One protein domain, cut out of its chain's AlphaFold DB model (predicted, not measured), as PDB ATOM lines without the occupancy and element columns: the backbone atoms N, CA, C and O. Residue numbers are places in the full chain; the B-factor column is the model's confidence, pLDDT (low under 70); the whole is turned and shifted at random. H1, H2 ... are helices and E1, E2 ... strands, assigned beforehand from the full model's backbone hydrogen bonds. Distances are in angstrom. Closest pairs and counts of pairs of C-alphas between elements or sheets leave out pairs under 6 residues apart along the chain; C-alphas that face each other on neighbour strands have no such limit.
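Overview. This is residues 81 to 143 of the 468 residues of an uncharacterized protein of Lacipirellula parvula (UniProt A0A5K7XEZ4). Two helices, H1 and H2, pack over the inner strands on one face of a twisted four-strand sheet, making two layers; the other face is bare. The printed part has 63 residues, class mixed, in the order E1 E2 E3 H1 H2 E4; the mixed sheet runs E3 E2 E1 E4. It is compact, radius of gyration of the C-alphas 12.2 A, and flat, spanning 36 by 27 by 14 A.

Arrangement. E1, residues 81 to 85, E2, 92 to 99, and E3, 105 to 108, form a meander, each the antiparallel neighbour of the one before; within hydrogen-bond range are N 83 and O 95, 2.9 A, and N 106 and O 98, 2.9 A. H1, residues 110 to 121, and H2, 125 to 137, touch at a steep tilt of 66 degrees, the closest C-alphas, Gly 114 and Ala 128, 5.3 A apart; every O i to N i+4 pair is within range. E4, residues 140 to 142, is parallel to E1, N 140 and O 82 2.8 A apart.

Along the chain. C-alpha 81 is at (38.190, 8.771, -17.422), C-alpha 142 at (41.152, 16.165, -10.488). E2 measures 21.7 A, H2 18.8 A.

Size, cuts and confidence. The printed part has no cut and no long link. Residue 88 is under pLDDT 70.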
ATOM      1  N   ARG A  81      38.545   7.716 -18.373       93.38
ATOM      2  CA  ARG A  81      38.190   8.771 -17.422       93.38
ATOM      3  C   ARG A  81      38.098  10.096 -18.138       93.38
ATOM      4  O   ARG A  81      39.098  10.573 -18.663       93.38
ATOM      5  N   VAL A  82      36.922  10.699 -18.132       94.12
ATOM      6  CA  VAL A  82      36.797  12.133 -18.391       94.12
ATOM      7  C   VAL A  82      37.124  12.837 -17.086       94.12
ATOM      8  O   VAL A  82      36.582  12.474 -16.045       94.12
ATOM      9  N   VAL A  83      38.043  13.794 -17.128       93.94
ATOM     10  CA  VAL A  83      38.539  14.493 -15.943       93.94
ATOM     11  C   VAL A  83      38.243  15.977 -16.062       93.94
ATOM     12  O   VAL A  83      38.488  16.591 -17.105       93.94
ATOM     13  N   VAL A  84      37.759  16.553 -14.971       92.56
ATOM     14  CA  VAL A  84      37.522  17.988 -14.789       92.56
ATOM     15  C   VAL A  84      38.340  18.505 -13.608       92.56
ATOM     16  O   VAL A  84      38.758  17.730 -12.753       92.56
ATOM     17  N   TYR A  85      38.589  19.808 -13.540       88.69
ATOM     18  CA  TYR A  85      39.210  20.468 -12.387       88.69
ATOM     19  C   TYR A  85      38.456  21.751 -12.031       88.69
ATOM     20  O   TYR A  85      37.702  22.270 -12.850       88.69
ATOM     21  N   GLY A  86      38.678  22.258 -10.819       80.00
ATOM     22  CA  GLY A  86      37.990  23.434 -10.278       80.00
ATOM     23  C   GLY A  86      37.171  23.111  -9.029       80.00
ATOM     24  O   GLY A  86      37.113  21.959  -8.580       80.00
ATOM     25  N   ASP A  87      36.566  24.146  -8.451       71.12
ATOM     26  CA  ASP A  87      35.574  23.986  -7.391       71.12
ATOM     27  C   ASP A  87      34.246  23.526  -8.015       71.12
ATOM     28  O   ASP A  87      33.969  23.808  -9.175       71.12
ATOM     29  N   GLY A  88      33.417  22.766  -7.298       68.69
ATOM     30  CA  GLY A  88      32.194  22.178  -7.872       68.69
ATOM     31  C   GLY A  88      31.210  23.178  -8.512       68.69
ATOM     32  O   GLY A  88      30.286  22.739  -9.191       68.69
ATOM     33  N   ALA A  89      31.397  24.491  -8.322       71.25
ATOM     34  CA  ALA A  89      30.619  25.537  -8.979       71.25
ATOM     35  C   ALA A  89      31.134  25.873 -10.392       71.25
ATOM     36  O   ALA A  89      30.329  26.191 -11.266       71.25
ATOM     37  N   ILE A  90      32.449  25.793 -10.634       74.12
ATOM     38  CA  ILE A  90      33.071  26.024 -11.944       74.12
ATOM     39  C   ILE A  90      33.994  24.850 -12.274       74.12
ATOM     40  O   ILE A  90      35.155  24.803 -11.862       74.12
ATOM     41  N   GLN A  91      33.487  23.918 -13.080       81.75
ATOM     42  CA  GLN A  91      34.277  22.807 -13.602       81.75
ATOM     43  C   GLN A  91      34.859  23.155 -14.972       81.75
ATOM     44  O   GLN A  91      34.142  23.453 -15.925       81.75
ATOM     45  N   GLN A  92      36.181  23.088 -15.068       84.94
ATOM     46  CA  GLN A  92      36.935  23.222 -16.306       84.94
ATOM     47  C   GLN A  92      37.314  21.824 -16.817       84.94
ATOM     48  O   GLN A  92      37.743  20.977 -16.025       84.94
ATOM     49  N   PRO A  93      37.212  21.550 -18.127       89.12
ATOM     50  CA  PRO A  93      37.640  20.272 -18.678       89.12
ATOM     51  C   PRO A  93      39.164  20.133 -18.574       89.12
ATOM     52  O   PRO A  93      39.912  20.952 -19.110       89.12
ATOM     53  N   ASP A  94      39.644  19.071 -17.919       88.75
ATOM     54  CA  ASP A  94      41.054  18.677 -18.004       88.75
ATOM     55  C   ASP A  94      41.282  17.860 -19.276       88.75
ATOM     56  O   ASP A  94      42.162  18.146 -20.086       88.75
ATOM     57  N   GLY A  95      40.447  16.851 -19.497       92.50
ATOM     58  CA  GLY A  95      40.453  16.038 -20.704       92.50
ATOM     59  C   GLY A  95      40.142  14.576 -20.432       92.50
ATOM     60  O   GLY A  95      39.858  14.173 -19.306       92.50
ATOM     61  N   THR A  96      40.228  13.778 -21.490       95.25
ATOM     62  CA  THR A  96      39.892  12.356 -21.447       95.25
ATOM     63  C   THR A  96      41.154  11.513 -21.368       95.25
ATOM     64  O   THR A  96      42.134  11.734 -22.080       95.25
ATOM     65  N   TYR A  97      41.140  10.520 -20.494       95.38
ATOM     66  CA  TYR A  97      42.255   9.636 -20.216       95.38
ATOM     67  C   TYR A  97      41.840   8.197 -20.465       95.38
ATOM     68  O   TYR A  97      40.716   7.811 -20.161       95.38
ATOM     69  N   HIS A  98      42.759   7.383 -20.977       94.06
ATOM     70  CA  HIS A  98      42.551   5.943 -21.075       94.06
ATOM     71  C   HIS A  98      43.709   5.160 -20.461       94.06
ATOM     72  O   HIS A  98      44.859   5.608 -20.452       94.06
ATOM     73  N   LYS A  99      43.397   3.974 -19.943       91.81
ATOM     74  CA  LYS A  99      44.347   3.083 -19.279       91.81
ATOM     75  C   LYS A  99      45.187   2.335 -20.312       91.81
ATOM     76  O   LYS A  99      44.652   1.698 -21.221       91.81
ATOM     77  N   LYS A 100      46.512   2.387 -20.168       90.50
ATOM     78  CA  LYS A 100      47.456   1.655 -21.027       90.50
ATOM     79  C   LYS A 100      47.471   0.162 -20.675       90.50
ATOM     80  O   LYS A 100      47.163  -0.234 -19.552       90.50
ATOM     81  N   LYS A 101      47.907  -0.677 -21.625       81.12
ATOM     82  CA  LYS A 101      48.021  -2.144 -21.456       81.12
ATOM     83  C   LYS A 101      48.967  -2.555 -20.310       81.12
ATOM     84  O   LYS A 101      48.768  -3.609 -19.726       81.12
ATOM     85  N   GLY A 102      49.955  -1.720 -19.977       78.38
ATOM     86  CA  GLY A 102      50.885  -1.919 -18.855       78.38
ATOM     87  C   GLY A 102      50.455  -1.271 -17.532       78.38
ATOM     88  O   GLY A 102      51.261  -1.206 -16.613       78.38
ATOM     89  N   GLY A 103      49.221  -0.764 -17.434       83.38
ATOM     90  CA  GLY A 103      48.787   0.077 -16.318       83.38
ATOM     91  C   GLY A 103      49.087   1.563 -16.539       83.38
ATOM     92  O   GLY A 103      49.704   1.951 -17.532       83.38
ATOM     93  N   GLY A 104      48.590   2.405 -15.630       84.69
ATOM     94  CA  GLY A 104      48.644   3.863 -15.755       84.69
ATOM     95  C   GLY A 104      47.693   4.429 -16.816       84.69
ATOM     96  O   GLY A 104      47.203   3.720 -17.697       84.69
ATOM     97  N   PHE A 105      47.428   5.729 -16.725       92.38
ATOM     98  CA  PHE A 105      46.545   6.451 -17.638       92.38
ATOM     99  C   PHE A 105      47.334   7.389 -18.547       92.38
ATOM    100  O   PHE A 105      48.409   7.871 -18.198       92.38
ATOM    101  N   THR A 106      46.803   7.654 -19.735       93.88
ATOM    102  CA  THR A 106      47.357   8.640 -20.663       93.88
ATOM    103  C   THR A 106      46.258   9.519 -21.211       93.88
ATOM    104  O   THR A 106      45.171   9.030 -21.519       93.88
ATOM    105  N   ARG A 107      46.554  10.811 -21.346       94.62
ATOM    106  CA  ARG A 107      45.628  11.773 -21.937       94.62
ATOM    107  C   ARG A 107      45.442  11.470 -23.422       94.62
ATOM    108  O   ARG A 107      46.389  11.083 -24.110       94.62
ATOM    109  N   SER A 108      44.222  11.629 -23.910       94.06
ATOM    110  CA  SER A 108      43.826  11.361 -25.287       94.06
ATOM    111  C   SER A 108      42.588  12.173 -25.664       94.06
ATOM    112  O   SER A 108      41.853  12.628 -24.795       94.06
ATOM    113  N   SER A 109      42.333  12.343 -26.961       94.38
ATOM    114  CA  SER A 109      41.061  12.905 -27.422       94.38
ATOM    115  C   SER A 109      39.908  11.920 -27.224       94.38
ATOM    116  O   SER A 109      40.127  10.705 -27.238       94.38
ATOM    117  N   ASP A 110      38.681  12.431 -27.157       93.38
ATOM    118  CA  ASP A 110      37.459  11.615 -27.091       93.38
ATOM    119  C   ASP A 110      37.380  10.630 -28.260       93.38
ATOM    120  O   ASP A 110      37.134   9.445 -28.066       93.38
ATOM    121  N   THR A 111      37.750  11.057 -29.470       93.75
ATOM    122  CA  THR A 111      37.845  10.171 -30.641       93.75
ATOM    123  C   THR A 111      38.778   8.982 -30.407       93.75
ATOM    124  O   THR A 111      38.524   7.873 -30.880       93.75
ATOM    125  N   THR A 112      39.891   9.196 -29.703       94.69
ATOM    126  CA  THR A 112      40.855   8.133 -29.393       94.69
ATOM    127  C   THR A 112      40.324   7.229 -28.286       94.69
ATOM    128  O   THR A 112      40.391   6.010 -28.428       94.69
ATOM    129  N   ALA A 113      39.736   7.801 -27.233       93.56
ATOM    130  CA  ALA A 113      39.067   7.048 -26.175       93.56
ATOM    131  C   ALA A 113      37.948   6.152 -26.740       93.56
ATOM    132  O   ALA A 113      37.878   4.971 -26.406       93.56
ATOM    133  N   GLY A 114      37.172   6.650 -27.706       93.50
ATOM    134  CA  GLY A 114      36.121   5.891 -28.382       93.50
ATOM    135  C   GLY A 114      36.679   4.716 -29.177       93.50
ATOM    136  O   GLY A 114      36.134   3.616 -29.142       93.50
ATOM    137  N   ARG A 115      37.836   4.882 -29.837       94.75
ATOM    138  CA  ARG A 115      38.543   3.754 -30.474       94.75
ATOM    139  C   ARG A 115      38.946   2.687 -29.457       94.75
ATOM    140  O   ARG A 115      38.806   1.507 -29.769       94.75
ATOM    141  N   VAL A 116      39.417   3.089 -28.276       93.38
ATOM    142  CA  VAL A 116      39.796   2.165 -27.195       93.38
ATOM    143  C   VAL A 116      38.575   1.410 -26.667       93.38
ATOM    144  O   VAL A 116      38.649   0.192 -26.530       93.38
ATOM    145  N   ILE A 117      37.445   2.092 -26.449       93.25
ATOM    146  CA  ILE A 117      36.178   1.470 -26.027       93.25
ATOM    147  C   ILE A 117      35.723   0.422 -27.047       93.25
ATOM    148  O   ILE A 117      35.507  -0.728 -26.676       93.25
ATOM    149  N   ARG A 118      35.671   0.774 -28.341       94.44
ATOM    150  CA  ARG A 118      35.292  -0.172 -29.410       94.44
ATOM    151  C   ARG A 118      36.179  -1.407 -29.427       94.44
ATOM    152  O   ARG A 118      35.682  -2.522 -29.500       94.44
ATOM    153  N   ALA A 119      37.495  -1.210 -29.350       92.25
ATOM    154  CA  ALA A 119      38.447  -2.313 -29.380       92.25
ATOM    155  C   ALA A 119      38.334  -3.220 -28.145       92.25
ATOM    156  O   ALA A 119      38.558  -4.421 -28.256       92.25
ATOM    157  N   LYS A 120      38.014  -2.653 -26.975       90.44
ATOM    158  CA  LYS A 120      37.996  -3.389 -25.708       90.44
ATOM    159  C   LYS A 120      36.656  -4.057 -25.402       90.44
ATOM    160  O   LYS A 120      36.666  -5.135 -24.821       90.44
ATOM    161  N   LEU A 121      35.541  -3.437 -25.788       90.44
ATOM    162  CA  LEU A 121      34.187  -3.939 -25.527       90.44
ATOM    163  C   LEU A 121      33.531  -4.588 -26.756       90.44
ATOM    164  O   LEU A 121      32.482  -5.204 -26.626       90.44
ATOM    165  N   GLY A 122      34.124  -4.467 -27.950       92.19
ATOM    166  CA  GLY A 122      33.553  -5.027 -29.184       92.19
ATOM    167  C   GLY A 122      32.315  -4.284 -29.697       92.19
ATOM    168  O   GLY A 122      31.574  -4.822 -30.514       92.19
ATOM    169  N   VAL A 123      32.092  -3.056 -29.225       92.19
ATOM    170  CA  VAL A 123      30.903  -2.246 -29.525       92.19
ATOM    171  C   VAL A 123      31.043  -1.420 -30.807       92.19
ATOM    172  O   VAL A 123      32.147  -1.113 -31.278       92.19
ATOM    173  N   GLY A 124      29.902  -1.017 -31.370       95.00
ATOM    174  CA  GLY A 124      29.843  -0.135 -32.537       95.00
ATOM    175  C   GLY A 124      30.301   1.300 -32.237       95.00
ATOM    176  O   GLY A 124      30.474   1.703 -31.090       95.00
ATOM    177  N   LYS A 125      30.478   2.124 -33.284       94.62
ATOM    178  CA  LYS A 125      30.876   3.538 -33.116       94.62
ATOM    179  C   LYS A 125      29.856   4.347 -32.313       94.62
ATOM    180  O   LYS A 125      30.247   5.011 -31.367       94.62
ATOM    181  N   SER A 126      28.578   4.256 -32.679       94.19
ATOM    182  CA  SER A 126      27.515   5.015 -32.008       94.19
ATOM    183  C   SER A 126      27.407   4.673 -30.521       94.19
ATOM    184  O   SER A 126      27.159   5.551 -29.706       94.19
ATOM    185  N   GLU A 127      27.613   3.405 -30.173       92.69
ATOM    186  CA  GLU A 127      27.580   2.931 -28.791       92.69
ATOM    187  C   GLU A 127      28.809   3.409 -28.006       92.69
ATOM    188  O   GLU A 127      28.667   3.932 -26.908       92.69
ATOM    189  N   ALA A 128      30.009   3.355 -28.595       91.69
ATOM    190  CA  ALA A 128      31.206   3.915 -27.967       91.69
ATOM    191  C   ALA A 128      31.118   5.434 -27.741       91.69
ATOM    192  O   ALA A 128      31.578   5.920 -26.710       91.69
ATOM    193  N   ASP A 129      30.526   6.175 -28.682       92.31
ATOM    194  CA  ASP A 129      30.302   7.618 -28.540       92.31
ATOM    195  C   ASP A 129      29.287   7.905 -27.408       92.31
ATOM    196  O   ASP A 129      29.488   8.837 -26.627       92.31
ATOM    197  N   CYS A 130      28.255   7.061 -27.247       91.88
ATOM    198  CA  CYS A 130      27.311   7.127 -26.124       91.88
ATOM    199  C   CYS A 130      28.007   6.888 -24.772       91.88
ATOM    200  O   CYS A 130      27.845   7.684 -23.852       91.88
ATOM    201  N   LEU A 131      28.852   5.857 -24.680       90.00
ATOM    202  CA  LEU A 131      29.614   5.523 -23.469       90.00
ATOM    203  C   LEU A 131      30.597   6.638 -23.061       90.00
ATOM    204  O   LEU A 131      30.799   6.896 -21.874       90.00
ATOM    205  N   ILE A 132      31.199   7.342 -24.027       91.75
ATOM    206  CA  ILE A 132      31.992   8.548 -23.728       91.75
ATOM    207  C   ILE A 132      31.097   9.661 -23.188       91.75
ATOM    208  O   ILE A 132      31.471  10.311 -22.213       91.75
ATOM    209  N   GLY A 133      29.922   9.867 -23.787       90.06
ATOM    210  CA  GLY A 133      28.925  10.814 -23.286       90.06
ATOM    211  C   GLY A 133      28.547  10.544 -21.828       90.06
ATOM    212  O   GLY A 133      28.530  11.470 -21.024       90.06
ATOM    213  N   GLU A 134      28.350   9.281 -21.450       89.50
ATOM    214  CA  GLU A 134      28.097   8.887 -20.057       89.50
ATOM    215  C   GLU A 134      29.277   9.214 -19.132       89.50
ATOM    216  O   GLU A 134      29.078   9.720 -18.028       89.50
ATOM    217  N   CYS A 135      30.517   9.019 -19.596       90.06
ATOM    218  CA  CYS A 135      31.703   9.419 -18.836       90.06
ATOM    219  C   CYS A 135      31.766  10.938 -18.596       90.06
ATOM    220  O   CYS A 135      32.284  11.363 -17.566       90.06
ATOM    221  N   HIS A 136      31.246  11.755 -19.522       90.38
ATOM    222  CA  HIS A 136      31.128  13.211 -19.352       90.38
ATOM    223  C   HIS A 136      30.032  13.613 -18.361       90.38
ATOM    224  O   HIS A 136      30.164  14.651 -17.720       90.38
ATOM    225  N   LEU A 137      28.972  12.811 -18.208       89.44
ATOM    226  CA  LEU A 137      27.908  13.068 -17.227       89.44
ATOM    227  C   LEU A 137      28.354  12.783 -15.790       89.44
ATOM    228  O   LEU A 137      27.819  13.370 -14.852       89.44
ATOM    229  N   ILE A 138      29.334  11.893 -15.620       88.06
ATOM    230  CA  ILE A 138      29.869  11.500 -14.316       88.06
ATOM    231  C   ILE A 138      31.402  11.623 -14.354       88.06
ATOM    232  O   ILE A 138      32.113  10.613 -14.304       88.06
ATOM    233  N   PRO A 139      31.963  12.836 -14.499       91.88
ATOM    234  CA  PRO A 139      33.400  13.001 -14.661       91.88
ATOM    235  C   PRO A 139      34.151  12.686 -13.361       91.88
ATOM    236  O   PRO A 139      33.590  12.666 -12.266       91.88
ATOM    237  N   TRP A 140      35.451  12.441 -13.487       92.81
ATOM    238  CA  TRP A 140      36.379  12.422 -12.362       92.81
ATOM    239  C   TRP A 140      36.805  13.846 -12.017       92.81
ATOM    240  O   TRP A 140      37.154  14.622 -12.908       92.81
ATOM    241  N   GLN A 141      36.860  14.175 -10.731       91.75
ATOM    242  CA  GLN A 141      37.407  15.447 -10.272       91.75
ATOM    243  C   GLN A 141      38.911  15.308 -10.040       91.75
ATOM    244  O   GLN A 141      39.354  14.570  -9.160       91.75
ATOM    245  N   ARG A 142      39.730  16.033 -10.802       92.12
ATOM    246  CA  ARG A 142      41.152  16.165 -10.488       92.12
ATOM    247  C   ARG A 142      41.294  16.960  -9.199       92.12
ATOM    248  O   ARG A 142      40.840  18.101  -9.117       92.12
ATOM    249  N   VAL A 143      41.987  16.373  -8.236       91.50
ATOM    250  CA  VAL A 143      42.367  17.029  -6.985       91.50
ATOM    251  C   VAL A 143      43.880  16.967  -6.812       91.50
ATOM    252  O   VAL A 143      44.559  16.180  -7.470       91.50
TER     253      VAL A 143